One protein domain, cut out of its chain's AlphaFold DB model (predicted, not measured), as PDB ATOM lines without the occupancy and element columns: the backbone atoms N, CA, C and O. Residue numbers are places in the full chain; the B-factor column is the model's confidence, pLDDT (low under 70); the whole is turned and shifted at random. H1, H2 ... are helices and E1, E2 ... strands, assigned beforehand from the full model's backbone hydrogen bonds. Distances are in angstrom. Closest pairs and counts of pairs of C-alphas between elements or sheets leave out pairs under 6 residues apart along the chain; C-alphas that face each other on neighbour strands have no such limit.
ATOM      1  N   HIS A   6     -18.805  35.879   7.039       50.91
ATOM      2  CA  HIS A   6     -18.469  37.168   6.443       50.91
ATOM      3  C   HIS A   6     -19.455  38.273   6.854       50.91
ATOM      4  O   HIS A   6     -19.042  39.413   7.059       50.91
ATOM      5  N   GLU A   7     -20.721  37.924   7.085       55.47
ATOM      6  CA  GLU A   7     -21.730  38.821   7.647       55.47
ATOM      7  C   GLU A   7     -21.395  39.244   9.089       55.47
ATOM      8  O   GLU A   7     -21.698  40.372   9.459       55.47
ATOM      9  N   TYR A   8     -20.697  38.410   9.873       54.03
ATOM     10  CA  TYR A   8     -20.178  38.790  11.200       54.03
ATOM     11  C   TYR A   8     -18.874  39.602  11.145       54.03
ATOM     12  O   TYR A   8     -18.519  40.253  12.128       54.03
ATOM     13  N   TYR A   9     -18.139  39.568  10.029       50.84
ATOM     14  CA  TYR A   9     -16.877  40.304   9.877       50.84
ATOM     15  C   TYR A   9     -17.076  41.771   9.461       50.84
ATOM     16  O   TYR A   9     -16.211  42.596   9.759       50.84
ATOM     17  N   TYR A  10     -18.191  42.113   8.804       46.06
ATOM     18  CA  TYR A  10     -18.456  43.453   8.264       46.06
ATOM     19  C   TYR A  10     -19.777  44.052   8.788       46.06
ATOM     20  O   TYR A  10     -20.757  44.169   8.056       46.06
ATOM     21  N   GLY A  11     -19.782  44.513  10.043       53.84
ATOM     22  CA  GLY A  11     -20.832  45.390  10.590       53.84
ATOM     23  C   GLY A  11     -21.826  44.732  11.554       53.84
ATOM     24  O   GLY A  11     -21.687  43.568  11.919       53.84
ATOM     25  N   ASP A  12     -22.802  45.523  12.017       57.81
ATOM     26  CA  ASP A  12     -23.830  45.101  12.979       57.81
ATOM     27  C   ASP A  12     -24.784  44.095  12.316       57.81
ATOM     28  O   ASP A  12     -25.621  44.445  11.477       57.81
ATOM     29  N   THR A  13     -24.627  42.818  12.661       58.09
ATOM     30  CA  THR A  13     -25.369  41.695  12.073       58.09
ATOM     31  C   THR A  13     -26.880  41.840  12.205       58.09
ATOM     32  O   THR A  13     -27.623  41.351  11.351       58.09
ATOM     33  N   ASN A  14     -27.351  42.558  13.225       60.41
ATOM     34  CA  ASN A  14     -28.772  42.780  13.456       60.41
ATOM     35  C   ASN A  14     -29.414  43.684  12.396       60.41
ATOM     36  O   ASN A  14     -30.550  43.432  11.996       60.41
ATOM     37  N   GLU A  15     -28.701  44.697  11.896       62.94
ATOM     38  CA  GLU A  15     -29.234  45.612  10.878       62.94
ATOM     39  C   GLU A  15     -29.425  44.914   9.529       62.94
ATOM     40  O   GLU A  15     -30.458  45.075   8.876       62.94
ATOM     41  N   TRP A  16     -28.467  44.078   9.124       61.84
ATOM     42  CA  TRP A  16     -28.555  43.340   7.865       61.84
ATOM     43  C   TRP A  16     -29.615  42.244   7.905       61.84
ATOM     44  O   TRP A  16     -30.398  42.117   6.961       61.84
ATOM     45  N   LEU A  17     -29.698  41.491   9.008       63.19
ATOM     46  CA  LEU A  17     -30.769  40.515   9.219       63.19
ATOM     47  C   LEU A  17     -32.141  41.203   9.175       63.19
ATOM     48  O   LEU A  17     -33.035  40.753   8.456       63.19
ATOM     49  N   HIS A  18     -32.282  42.348   9.852       65.44
ATOM     50  CA  HIS A  18     -33.504  43.144   9.816       65.44
ATOM     51  C   HIS A  18     -33.836  43.624   8.397       65.44
ATOM     52  O   HIS A  18     -34.983  43.515   7.963       65.44
ATOM     53  N   TYR A  19     -32.851  44.095   7.634       64.38
ATOM     54  CA  TYR A  19     -33.040  44.533   6.252       64.38
ATOM     55  C   TYR A  19     -33.482  43.387   5.327       64.38
ATOM     56  O   TYR A  19     -34.463  43.532   4.598       64.38
ATOM     57  N   PHE A  20     -32.836  42.217   5.379       65.31
ATOM     58  CA  PHE A  20     -33.221  41.067   4.552       65.31
ATOM     59  C   PHE A  20     -34.614  40.532   4.891       65.31
ATOM     60  O   PHE A  20     -35.395  40.219   3.986       65.31
ATOM     61  N   THR A  21     -34.961  40.475   6.176       62.00
ATOM     62  CA  THR A  21     -36.289  40.029   6.602       62.00
ATOM     63  C   THR A  21     -37.369  41.049   6.239       62.00
ATOM     64  O   THR A  21     -38.417  40.658   5.733       62.00
ATOM     65  N   THR A  22     -37.123  42.352   6.413       64.69
ATOM     66  CA  THR A  22     -38.144  43.391   6.170       64.69
ATOM     67  C   THR A  22     -38.279  43.820   4.709       64.69
ATOM     68  O   THR A  22     -39.372  44.209   4.299       64.69
ATOM     69  N   LYS A  23     -37.206  43.773   3.907       67.69
ATOM     70  CA  LYS A  23     -37.215  44.247   2.509       67.69
ATOM     71  C   LYS A  23     -37.322  43.139   1.474       67.69
ATOM     72  O   LYS A  23     -37.899  43.377   0.418       67.69
ATOM     73  N   PHE A  24     -36.803  41.948   1.766       60.34
ATOM     74  CA  PHE A  24     -36.783  40.824   0.821       60.34
ATOM     75  C   PHE A  24     -37.606  39.621   1.288       60.34
ATOM     76  O   PHE A  24     -37.653  38.609   0.592       60.34
ATOM     77  N   ASN A  25     -38.274  39.732   2.445       64.56
ATOM     78  CA  ASN A  25     -39.091  38.675   3.042       64.56
ATOM     79  C   ASN A  25     -38.321  37.350   3.210       64.56
ATOM     80  O   ASN A  25     -38.872  36.254   3.086       64.56
ATOM     81  N   ILE A  26     -37.013  37.452   3.459       74.50
ATOM     82  CA  ILE A  26     -36.137  36.300   3.633       74.50
ATOM     83  C   ILE A  26     -36.258  35.814   5.075       74.50
ATOM     84  O   ILE A  26     -35.986  36.549   6.025       74.50
ATOM     85  N   THR A  27     -36.629  34.545   5.232       75.75
ATOM     86  CA  THR A  27     -36.585  33.862   6.529       75.75
ATOM     87  C   THR A  27     -35.169  33.352   6.788       75.75
ATOM     88  O   THR A  27     -34.582  32.641   5.956       75.75
ATOM     89  N   VAL A  28     -34.625  33.739   7.939       78.88
ATOM     90  CA  VAL A  28     -33.340  33.263   8.454       78.88
ATOM     91  C   VAL A  28     -33.614  32.167   9.475       78.88
ATOM     92  O   VAL A  28     -34.510  32.309  10.301       78.88
ATOM     93  N   LEU A  29     -32.894  31.052   9.368       83.94
ATOM     94  CA  LEU A  29     -33.074  29.884  10.231       83.94
ATOM     95  C   LEU A  29     -31.957  29.848  11.279       83.94
ATOM     96  O   LEU A  29     -30.835  29.460  10.958       83.94
ATOM     97  N   HIS A  30     -32.275  30.250  12.511       86.44
ATOM     98  CA  HIS A  30     -31.349  30.279  13.647       86.44
ATOM     99  C   HIS A  30     -31.545  29.059  14.546       86.44
ATOM    100  O   HIS A  30     -32.337  29.094  15.487       86.44
ATOM    101  N   ASN A  31     -30.859  27.955  14.239       88.44
ATOM    102  CA  ASN A  31     -31.129  26.645  14.853       88.44
ATOM    103  C   ASN A  31     -32.621  26.275  14.775       88.44
ATOM    104  O   ASN A  31     -33.234  25.804  15.736       88.44
ATOM    105  N   GLU A  32     -33.210  26.529  13.610       91.69
ATOM    106  CA  GLU A  32     -34.636  26.384  13.334       91.69
ATOM    107  C   GLU A  32     -34.859  25.564  12.064       91.69
ATOM    108  O   GLU A  32     -33.983  25.443  11.205       91.69
ATOM    109  N   ASN A  33     -36.072  25.031  11.929       93.56
ATOM    110  CA  ASN A  33     -36.533  24.351  10.725       93.56
ATOM    111  C   ASN A  33     -37.795  24.992  10.159       93.56
ATOM    112  O   ASN A  33     -38.574  25.643  10.857       93.56
ATOM    113  N   ARG A  34     -38.003  24.757   8.865       94.00
ATOM    114  CA  ARG A  34     -39.250  25.033   8.162       94.00
ATOM    115  C   ARG A  34     -39.589  23.877   7.240       94.00
ATOM    116  O   ARG A  34     -38.749  23.421   6.469       94.00
ATOM    117  N   ASN A  35     -40.848  23.459   7.292       92.81
ATOM    118  CA  ASN A  35     -41.406  22.526   6.327       92.81
ATOM    119  C   ASN A  35     -41.888  23.303   5.103       92.81
ATOM    120  O   ASN A  35     -42.691  24.229   5.220       92.81
ATOM    121  N   LEU A  36     -41.385  22.915   3.937       92.06
ATOM    122  CA  LEU A  36     -41.828  23.407   2.643       92.06
ATOM    123  C   LEU A  36     -42.708  22.331   2.022       92.06
ATOM    124  O   LEU A  36     -42.205  21.266   1.676       92.06
ATOM    125  N   CYS A  37     -44.007  22.600   1.919       92.56
ATOM    126  CA  CYS A  37     -44.982  21.646   1.403       92.56
ATOM    127  C   CYS A  37     -45.510  22.085   0.038       92.56
ATOM    128  O   CYS A  37     -45.796  23.263  -0.181       92.56
ATOM    129  N   SER A  38     -45.643  21.132  -0.877       90.25
ATOM    130  CA  SER A  38     -46.310  21.324  -2.157       90.25
ATOM    131  C   SER A  38     -47.833  21.336  -1.984       90.25
ATOM    132  O   SER A  38     -48.382  20.887  -0.976       90.25
ATOM    133  N   SER A  39     -48.541  21.763  -3.028       88.81
ATOM    134  CA  SER A  39     -50.003  21.663  -3.096       88.81
ATOM    135  C   SER A  39     -50.515  20.212  -3.099       88.81
ATOM    136  O   SER A  39     -51.688  19.995  -2.808       88.81
ATOM    137  N   SER A  40     -49.664  19.228  -3.432       89.56
ATOM    138  CA  SER A  40     -49.983  17.792  -3.357       89.56
ATOM    139  C   SER A  40     -49.837  17.211  -1.947       89.56
ATOM    140  O   SER A  40     -50.260  16.080  -1.724       89.56
ATOM    141  N   GLY A  41     -49.288  17.975  -0.994       87.94
ATOM    142  CA  GLY A  41     -49.064  17.540   0.388       87.94
ATOM    143  C   GLY A  41     -47.681  16.938   0.648       87.94
ATOM    144  O   GLY A  41     -47.395  16.562   1.783       87.94
ATOM    145  N   ASP A  42     -46.812  16.877  -0.362       91.69
ATOM    146  CA  ASP A  42     -45.427  16.439  -0.191       91.69
ATOM    147  C   ASP A  42     -44.625  17.545   0.492       91.69
ATOM    148  O   ASP A  42     -44.620  18.687   0.031       91.69
ATOM    149  N   CYS A  43     -43.927  17.217   1.575       94.12
ATOM    150  CA  CYS A  43     -43.163  18.185   2.353       94.12
ATOM    151  C   CYS A  43     -41.675  17.837   2.383       94.12
ATOM    152  O   CYS A  43     -41.289  16.670   2.380       94.12
ATOM    153  N   ILE A  44     -40.835  18.867   2.451       95.00
ATOM    154  CA  ILE A  44     -39.397  18.764   2.710       95.00
ATOM    155  C   ILE A  44     -39.089  19.604   3.946       95.00
ATOM    156  O   ILE A  44     -39.505  20.762   4.027       95.00
ATOM    157  N   CYS A  45     -38.343  19.040   4.897       95.94
ATOM    158  CA  CYS A  45     -37.820  19.810   6.018       95.94
ATOM    159  C   CYS A  45     -36.537  20.522   5.603       95.94
ATOM    160  O   CYS A  45     -35.594  19.880   5.141       95.94
ATOM    161  N   VAL A  46     -36.470  21.829   5.823       95.38
ATOM    162  CA  VAL A  46     -35.233  22.598   5.694       95.38
ATOM    163  C   VAL A  46     -34.848  23.101   7.076       95.38
ATOM    164  O   VAL A  46     -35.575  23.901   7.662       95.38
ATOM    165  N   ALA A  47     -33.719  22.629   7.594       94.50
ATOM    166  CA  ALA A  47     -33.167  23.036   8.880       94.50
ATOM    167  C   ALA A  47     -31.901  23.872   8.671       94.50
ATOM    168  O   ALA A  47     -31.063  23.535   7.836       94.50
ATOM    169  N   GLY A  48     -31.754  24.955   9.429       91.62
ATOM    170  CA  GLY A  48     -30.549  25.782   9.447       91.62
ATOM    171  C   GLY A  48     -29.961  25.839  10.846       91.62
ATOM    172  O   GLY A  48     -30.695  26.005  11.820       91.62
ATOM    173  N   VAL A  49     -28.643  25.689  10.937       89.06
ATOM    174  CA  VAL A  49     -27.885  25.864  12.180       89.06
ATOM    175  C   VAL A  49     -27.085  27.156  12.128       89.06
ATOM    176  O   VAL A  49     -26.641  27.573  11.056       89.06
ATOM    177  N   ASP A  50     -26.874  27.762  13.293       82.25
ATOM    178  CA  ASP A  50     -25.960  28.895  13.405       82.25
ATOM    179  C   ASP A  50     -24.501  28.463  13.175       82.25
ATOM    180  O   ASP A  50     -24.133  27.287  13.301       82.25
ATOM    181  N   ASP A  51     -23.655  29.434  12.825       71.69
ATOM    182  CA  ASP A  51     -22.241  29.190  12.560       71.69
ATOM    183  C   ASP A  51     -21.489  28.754  13.828       71.69
ATOM    184  O   ASP A  51     -21.719  29.220  14.939       71.69
ATOM    185  N   PHE A  52     -20.517  27.868  13.656       61.84
ATOM    186  CA  PHE A  52     -19.591  27.474  14.707       61.84
ATOM    187  C   PHE A  52     -18.643  28.617  15.122       61.84
ATOM    188  O   PHE A  52     -18.162  28.660  16.254       61.84
ATOM    189  N   PHE A  53     -18.347  29.561  14.228       59.53
ATOM    190  CA  PHE A  53     -17.452  30.678  14.527       59.53
ATOM    191  C   PHE A  53     -18.079  31.727  15.451       59.53
ATOM    192  O   PHE A  53     -17.339  32.391  16.177       59.53
ATOM    193  N   THR A  54     -19.410  31.838  15.523       54.16
ATOM    194  CA  THR A  54     -20.062  32.734  16.496       54.16
ATOM    195  C   THR A  54     -19.827  32.279  17.935       54.16
ATOM    196  O   THR A  54     -19.688  33.116  18.828       54.16
ATOM    197  N   GLU A  55     -19.653  30.969  18.151       52.56
ATOM    198  CA  GLU A  55     -19.241  30.402  19.437       52.56
ATOM    199  C   GLU A  55     -17.817  30.860  19.813       52.56
ATOM    200  O   GLU A  55     -17.555  31.228  20.961       52.56
ATOM    201  N   LYS A  56     -16.899  30.949  18.835       53.44
ATOM    202  CA  LYS A  56     -15.550  31.519  19.037       53.44
ATOM    203  C   LYS A  56     -15.568  33.029  19.276       53.44
ATOM    204  O   LYS A  56     -14.731  33.523  20.030       53.44
ATOM    205  N   LEU A  57     -16.508  33.747  18.663       56.38
ATOM    206  CA  LEU A  57     -16.707  35.188  18.852       56.38
ATOM    207  C   LEU A  57     -17.458  35.531  20.153       56.38
ATOM    208  O   LEU A  57     -17.576  36.707  20.485       56.38
ATOM    209  N   ARG A  58     -17.919  34.523  20.917       59.09
ATOM    210  CA  ARG A  58     -18.659  34.672  22.188       59.09
ATOM    211  C   ARG A  58     -19.872  35.596  22.081       59.09
ATOM    212  O   ARG A  58     -20.207  36.287  23.043       59.09
ATOM    213  N   ILE A  59     -20.541  35.600  20.931       59.97
ATOM    214  CA  ILE A  59     -21.787  36.349  20.778       59.97
ATOM    215  C   ILE A  59     -22.870  35.591  21.566       59.97
ATOM    216  O   ILE A  59     -23.138  34.427  21.255       59.97
ATOM    217  N   PRO A  60     -23.473  36.192  22.609       60.81
ATOM    218  CA  PRO A  60     -24.457  35.502  23.435       60.81
ATOM    219  C   PRO A  60     -25.641  35.019  22.592       60.81
ATOM    220  O   PRO A  60     -26.234  35.797  21.852       60.81
ATOM    221  N   GLY A  61     -25.990  33.737  22.710       64.12
ATOM    222  CA  GLY A  61     -27.136  33.134  22.016       64.12
ATOM    223  C   GLY A  61     -26.821  32.470  20.672       64.12
ATOM    224  O   GLY A  61     -27.595  31.616  20.254       64.12
ATOM    225  N   HIS A  62     -25.670  32.752  20.055       66.56
ATOM    226  CA  HIS A  62     -25.305  32.205  18.745       66.56
ATOM    227  C   HIS A  62     -24.339  31.022  18.881       66.56
ATOM    228  O   HIS A  62     -23.120  31.192  18.956       66.56
ATOM    229  N   HIS A  63     -24.893  29.812  18.911       76.25
ATOM    230  CA  HIS A  63     -24.137  28.560  18.928       76.25
ATOM    231  C   HIS A  63     -24.797  27.539  18.006       76.25
ATOM    232  O   HIS A  63     -25.998  27.594  17.768       76.25
ATOM    233  N   MET A  64     -24.015  26.589  17.507       83.06
ATOM    234  CA  MET A  64     -24.519  25.529  16.641       83.06
ATOM    235  C   MET A  64     -25.323  24.502  17.454       83.06
ATOM    236  O   MET A  64     -24.740  23.739  18.225       83.06
ATOM    237  N   ASP A  65     -26.638  24.441  17.235       88.06
ATOM    238  CA  ASP A  65     -27.549  23.479  17.868       88.06
ATOM    239  C   ASP A  65     -28.364  22.722  16.809       88.06
ATOM    240  O   ASP A  65     -29.480  23.088  16.425       88.06
ATOM    241  N   ALA A  66     -27.772  21.634  16.313       88.75
ATOM    242  CA  ALA A  66     -28.388  20.792  15.293       88.75
ATOM    243  C   ALA A  66     -29.587  19.988  15.812       88.75
ATOM    244  O   ALA A  66     -30.511  19.727  15.047       88.75
ATOM    245  N   GLU A  67     -29.602  19.605  17.091       90.44
ATOM    246  CA  GLU A  67     -30.727  18.863  17.669       90.44
ATOM    247  C   GLU A  67     -31.973  19.746  17.718       90.44
ATOM    248  O   GLU A  67     -33.056  19.325  17.303       90.44
ATOM    249  N   ARG A  68     -31.815  21.008  18.135       91.44
ATOM    250  CA  ARG A  68     -32.894  21.993  18.082       91.44
ATOM    251  C   ARG A  68     -33.328  22.273  16.649       91.44
ATOM    252  O   ARG A  68     -34.528  22.203  16.373       91.44
ATOM    253  N   ALA A  69     -32.379  22.501  15.739       91.94
ATOM    254  CA  ALA A  69     -32.684  22.758  14.333       91.94
ATOM    255  C   ALA A  69     -33.485  21.614  13.701       91.94
ATOM    256  O   ALA A  69     -34.452  21.869  12.994       91.94
ATOM    257  N   LEU A  70     -33.150  20.358  14.001       93.44
ATOM    258  CA  LEU A  70     -33.790  19.172  13.420       93.44
ATOM    259  C   LEU A  70     -35.016  18.677  14.206       93.44
ATOM    260  O   LEU A  70     -35.708  17.770  13.747       93.44
ATOM    261  N   SER A  71     -35.310  19.246  15.379       92.56
ATOM    262  CA  SER A  71     -36.369  18.762  16.281       92.56
ATOM    263  C   SER A  71     -37.765  18.705  15.646       92.56
ATOM    264  O   SER A  71     -38.537  17.802  15.965       92.56
ATOM    265  N   GLY A  72     -38.072  19.629  14.728       89.81
ATOM    266  CA  GLY A  72     -39.355  19.712  14.022       89.81
ATOM    267  C   GLY A  72     -39.418  18.928  12.708       89.81
ATOM    268  O   GLY A  72     -40.474  18.884  12.075       89.81
ATOM    269  N   CYS A  73     -38.316  18.300  12.285       93.62
ATOM    270  CA  CYS A  73     -38.285  17.497  11.069       93.62
ATOM    271  C   CYS A  73     -38.814  16.083  11.337       93.62
ATOM    272  O   CYS A  73     -38.280  15.357  12.180       93.62
ATOM    273  N   SER A  74     -39.849  15.672  10.594       91.12
ATOM    274  CA  SER A  74     -40.326  14.284  10.606       91.12
ATOM    275  C   SER A  74     -39.311  13.348   9.946       91.12
ATOM    276  O   SER A  74     -38.712  13.690   8.930       91.12
ATOM    277  N   GLU A  75     -39.172  12.126  10.461       89.00
ATOM    278  CA  GLU A  75     -38.324  11.089   9.852       89.00
ATOM    279  C   GLU A  75     -38.888  10.565   8.519       89.00
ATOM    280  O   GLU A  75     -38.154   9.999   7.707       89.00
ATOM    281  N   THR A  76     -40.187  10.778   8.279       90.50
ATOM    282  CA  THR A  76     -40.909  10.303   7.089       90.50
ATOM    283  C   THR A  76     -40.767  11.215   5.874       90.50
ATOM    284  O   THR A  76     -41.219  10.844   4.794       90.50
ATOM    285  N   GLN A  77     -40.164  12.395   6.025       93.00
ATOM    286  CA  GLN A  77     -39.974  13.358   4.941       93.00
ATOM    287  C   GLN A  77     -38.479  13.629   4.708       93.00
ATOM    288  O   GLN A  77     -37.685  13.477   5.640       93.00
ATOM    289  N   PRO A  78     -38.071  14.032   3.492       95.62
ATOM    290  CA  PRO A  78     -36.690  14.410   3.230       95.62
ATOM    291  C   PRO A  78     -36.261  15.600   4.092       95.62
ATOM    292  O   PRO A  78     -37.020  16.561   4.251       95.62
ATOM    293  N   THR A  79     -35.035  15.555   4.610       96.31
ATOM    294  CA  THR A  79     -34.459  16.634   5.424       96.31
ATOM    295  C   THR A  79     -33.182  17.190   4.797       96.31
ATOM    296  O   THR A  79     -32.206  16.464   4.594       96.31
ATOM    297  N   ILE A  80     -33.188  18.499   4.526       95.69
ATOM    298  CA  ILE A  80     -32.039  19.277   4.056       95.69
ATOM    299  C   ILE A  80     -31.498  20.098   5.226       95.69
ATOM    300  O   ILE A  80     -32.224  20.904   5.809       95.69
ATOM    301  N   LEU A  81     -30.217  19.925   5.540       93.56
ATOM    302  CA  LEU A  81     -29.520  20.702   6.558       93.56
ATOM    303  C   LEU A  81     -28.605  21.744   5.899       93.56
ATOM    304  O   LEU A  81     -27.744  21.409   5.085       93.56
ATOM    305  N   LEU A  82     -28.778  23.006   6.277       92.38
ATOM    306  CA  LEU A  82     -27.957  24.132   5.844       92.38
ATOM    307  C   LEU A  82     -26.905  24.432   6.916       92.38
ATOM    308  O   LEU A  82     -27.261  24.700   8.065       92.38
ATOM    309  N   VAL A  83     -25.622  24.376   6.551       89.06
ATOM    310  CA  VAL A  83     -24.498  24.568   7.483       89.06
ATOM    311  C   VAL A  83     -23.436  25.460   6.856       89.06
ATOM    312  O   VAL A  83     -22.886  25.111   5.825       89.06
ATOM    313  N   HIS A  84     -23.052  26.557   7.500       81.81
ATOM    314  CA  HIS A  84     -22.078  27.493   6.923       81.81
ATOM    315  C   HIS A  84     -20.610  27.036   6.938       81.81
ATOM    316  O   HIS A  84     -19.747  27.680   6.366       81.81
ATOM    317  N   GLN A  85     -20.256  25.928   7.590       76.44
ATOM    318  CA  GLN A  85     -18.880  25.437   7.496       76.44
ATOM    319  C   GLN A  85     -18.823  23.912   7.303       76.44
ATOM    320  O   GLN A  85     -19.472  23.180   8.061       76.44
ATOM    321  N   PRO A  86     -18.014  23.387   6.356       78.50
ATOM    322  CA  PRO A  86     -17.890  21.939   6.118       78.50
ATOM    323  C   PRO A  86     -17.403  21.127   7.335       78.50
ATOM    324  O   PRO A  86     -17.805  19.981   7.563       78.50
ATOM    325  N   ASN A  87     -16.547  21.724   8.163       81.56
ATOM    326  CA  ASN A  87     -16.126  21.170   9.455       81.56
ATOM    327  C   ASN A  87     -17.290  21.122  10.466       81.56
ATOM    328  O   ASN A  87     -17.399  20.150  11.216       81.56
ATOM    329  N   GLY A  88     -18.189  22.111  10.441       81.69
ATOM    330  CA  GLY A  88     -19.453  22.105  11.182       81.69
ATOM    331  C   GLY A  88     -20.356  20.942  10.773       81.69
ATOM    332  O   GLY A  88     -20.780  20.163  11.624       81.69
ATOM    333  N   ALA A  89     -20.552  20.739   9.467       84.94
ATOM    334  CA  ALA A  89     -21.329  19.614   8.939       84.94
ATOM    335  C   ALA A  89     -20.775  18.259   9.413       84.94
ATOM    336  O   ALA A  89     -21.516  17.406   9.904       84.94
ATOM    337  N   SER A  90     -19.451  18.091   9.352       85.06
ATOM    338  CA  SER A  90     -18.773  16.883   9.839       85.06
ATOM    339  C   SER A  90     -18.978  16.647  11.340       85.06
ATOM    340  O   SER A  90     -19.102  15.500  11.772       85.06
ATOM    341  N   LYS A  91     -19.009  17.714  12.152       86.06
ATOM    342  CA  LYS A  91     -19.279  17.631  13.596       86.06
ATOM    343  C   LYS A  91     -20.725  17.217  13.857       86.06
ATOM    344  O   LYS A  91     -20.953  16.376  14.721       86.06
ATOM    345  N   ILE A  92     -21.682  17.762  13.110       87.88
ATOM    346  CA  ILE A  92     -23.106  17.437  13.261       87.88
ATOM    347  C   ILE A  92     -23.354  15.964  12.937       87.88
ATOM    348  O   ILE A  92     -23.905  15.251  13.770       87.88
ATOM    349  N   LEU A  93     -22.856  15.483  11.793       88.50
ATOM    350  CA  LEU A  93     -23.016  14.086  11.365       88.50
ATOM    351  C   LEU A  93     -22.486  13.063  12.379       88.50
ATOM    352  O   LEU A  93     -22.999  11.953  12.457       88.50
ATOM    353  N   ARG A  94     -21.456  13.415  13.157       87.31
ATOM    354  CA  ARG A  94     -20.894  12.529  14.190       87.31
ATOM    355  C   ARG A  94     -21.709  12.497  15.482       87.31
ATOM    356  O   ARG A  94     -21.527  11.567  16.262       87.31
ATOM    357  N   ASN A  95     -22.535  13.511  15.737       87.00
ATOM    358  CA  ASN A  95     -23.166  13.727  17.040       87.00
ATOM    359  C   ASN A  95     -24.694  13.611  17.017       87.00
ATOM    360  O   ASN A  95     -25.275  13.321  18.060       87.00
ATOM    361  N   THR A  96     -25.347  13.816  15.871       87.25
ATOM    362  CA  THR A  96     -26.805  13.690  15.783       87.25
ATOM    363  C   THR A  96     -27.238  12.270  15.438       87.25
ATOM    364  O   THR A  96     -26.571  11.556  14.691       87.25
ATOM    365  N   LYS A  97     -28.388  11.866  15.979       87.19
ATOM    366  CA  LYS A  97     -29.083  10.626  15.591       87.19
ATOM    367  C   LYS A  97     -30.211  10.880  14.592       87.19
ATOM    368  O   LYS A  97     -30.833   9.929  14.126       87.19
ATOM    369  N   LYS A  98     -30.505  12.148  14.297       89.62
ATOM    370  CA  LYS A  98     -31.563  12.543  13.371       89.62
ATOM    371  C   LYS A  98     -31.156  12.214  11.938       89.62
ATOM    372  O   LYS A  98     -29.997  12.364  11.555       89.62
ATOM    373  N   ARG A  99     -32.131  11.780  11.141       90.25
ATOM    374  CA  ARG A  99     -31.937  11.533   9.713       90.25
ATOM    375  C   ARG A  99     -31.714  12.858   8.981       90.25
ATOM    376  O   ARG A  99     -32.492  13.794   9.137       90.25
ATOM    377  N   ILE A 100     -30.668  12.903   8.163       94.38
ATOM    378  CA  ILE A 100     -30.359  14.008   7.253       94.38
ATOM    379  C   ILE A 100     -30.096  13.388   5.883       94.38
ATOM    380  O   ILE A 100     -29.296  12.459   5.778       94.38
ATOM    381  N   ASP A 101     -30.759  13.894   4.848       95.19
ATOM    382  CA  ASP A 101     -30.665  13.341   3.491       95.19
ATOM    383  C   ASP A 101     -29.718  14.142   2.598       95.19
ATOM    384  O   ASP A 101     -29.099  13.596   1.687       95.19
ATOM    385  N   LEU A 102     -29.588  15.441   2.869       94.19
ATOM    386  CA  LEU A 102     -28.692  16.336   2.152       94.19
ATOM    387  C   LEU A 102     -28.138  17.394   3.102       94.19
ATOM    388  O   LEU A 102     -28.886  18.002   3.868       94.19
ATOM    389  N   ILE A 103     -26.836  17.652   3.008       93.25
ATOM    390  CA  ILE A 103     -26.199  18.793   3.662       93.25
ATOM    391  C   ILE A 103     -25.709  19.751   2.586       93.25
ATOM    392  O   ILE A 103     -24.961  19.352   1.694       93.25
ATOM    393  N   LEU A 104     -26.111  21.013   2.695       91.00
ATOM    394  CA  LEU A 104     -25.557  22.103   1.903       91.00
ATOM    395  C   LEU A 104     -24.634  22.917   2.802       91.00
ATOM    396  O   LEU A 104     -25.091  23.538   3.763       91.00
ATOM    397  N   SER A 105     -23.340  22.890   2.487       85.38
ATOM    398  CA  SER A 105     -22.335  23.673   3.197       85.38
ATOM    399  C   SER A 105     -21.399  24.402   2.258       85.38
ATOM    400  O   SER A 105     -20.951  23.811   1.275       85.38
ATOM    401  N   GLY A 106     -21.064  25.641   2.600       72.31
ATOM    402  CA  GLY A 106     -20.151  26.511   1.866       72.31
ATOM    403  C   GLY A 106     -19.646  27.612   2.768       72.31
ATOM    404  O   GLY A 106     -20.383  27.902   3.730       72.31
TER     405      GLY A 106
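AT A GLANCE: This is residues 6 to 106 of the 106 residues of an uncharacterized protein of Wuchereria bancrofti (UniProt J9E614). A twisted sheet of four strands has H5 and the short H4 over one face, and the hairpin of E1 and E2 reaches out past E3 and E4 at one end. H1 and H2 lie away from this sheet, with residues 9 to 15 sticking out, and H3 lies off the end opposite the hairpin's turn. The printed part has 101 residues with five named helices and four named strands, in the order H1 H2 E1 E2 H3 H4 E3 H5 E4. The sheet's order is E1, E2, E3, E4, mixed, and the class is mixed, helices and strands. The whole is compact, with a radius of gyration of the C-alphas of 14.3 A and spans of 41 by 35 by 21 A.

HOW THE PARTS SIT: Start with H1, residues 6 to 9, and H2, residues 13 to 24: they are close but not clearly touching, the closest C-alphas, of Glu 7 and Thr 13, being 6.4 A apart. Neither is on the sheet. Next come E1, residues 32 to 37, and E2, residues 43 to 48, an antiparallel hairpin at 158 degrees; look at N 34 and O 46, 2.8 A apart. H3, residues 52 to 56, is not on the sheet. H4, residues 66 to 70, is on it at a height of 7.6 A, only just over E2 with 3 of its C-alphas; the closest C-alphas of the two are those of Ala 47 and Ala 69, 5.5 A apart. E3, residues 79 to 83, is parallel to E2 at 19 degrees, with N 80 and O 45 2.8 A apart. E2, H3 and H4, E3 form a strand-helix-strand unit, two parallel neighbours with helices between, its crossover right-handed. H5, residues 86 to 95, and E4, residues 102 to 105, complete another with E3, also right-handed. E4 is parallel to E3 at 13 degrees, with N 104 and O 81 2.9 A apart. H5 is on the same face as H4, at a height of 9.9 A, in two layers, a helix layer and the sheet; its closest C-alphas to E4 are Pro 86 and Ser 105, 5.6 A apart. H2, H4 and H5 have every O i to N i+4 pair within hydrogen-bond range; H3 has 0 of 1, but 2 of 2 O i to N i+3 pairs, and H1 is too short for an i+4 pair.

IN THESE COORDINATES: Find C-alpha 6 at (-18.469, 37.168, 6.443), where H1 begins. H2 is 16.1 A long, E1 16.5 A, E2 16.3 A, E3 12.9 A and H5 14.6 A. E4 ends at C-alpha 105, at (-22.335, 23.673, 3.197).

THE WHOLE: The C-alphas farthest apart, of Ser 40 and Arg 58, are 43.8 A apart. The printed part has no cut, and no link is long. Confidence is under 70 at residues 6 to 25 and 52 to 62.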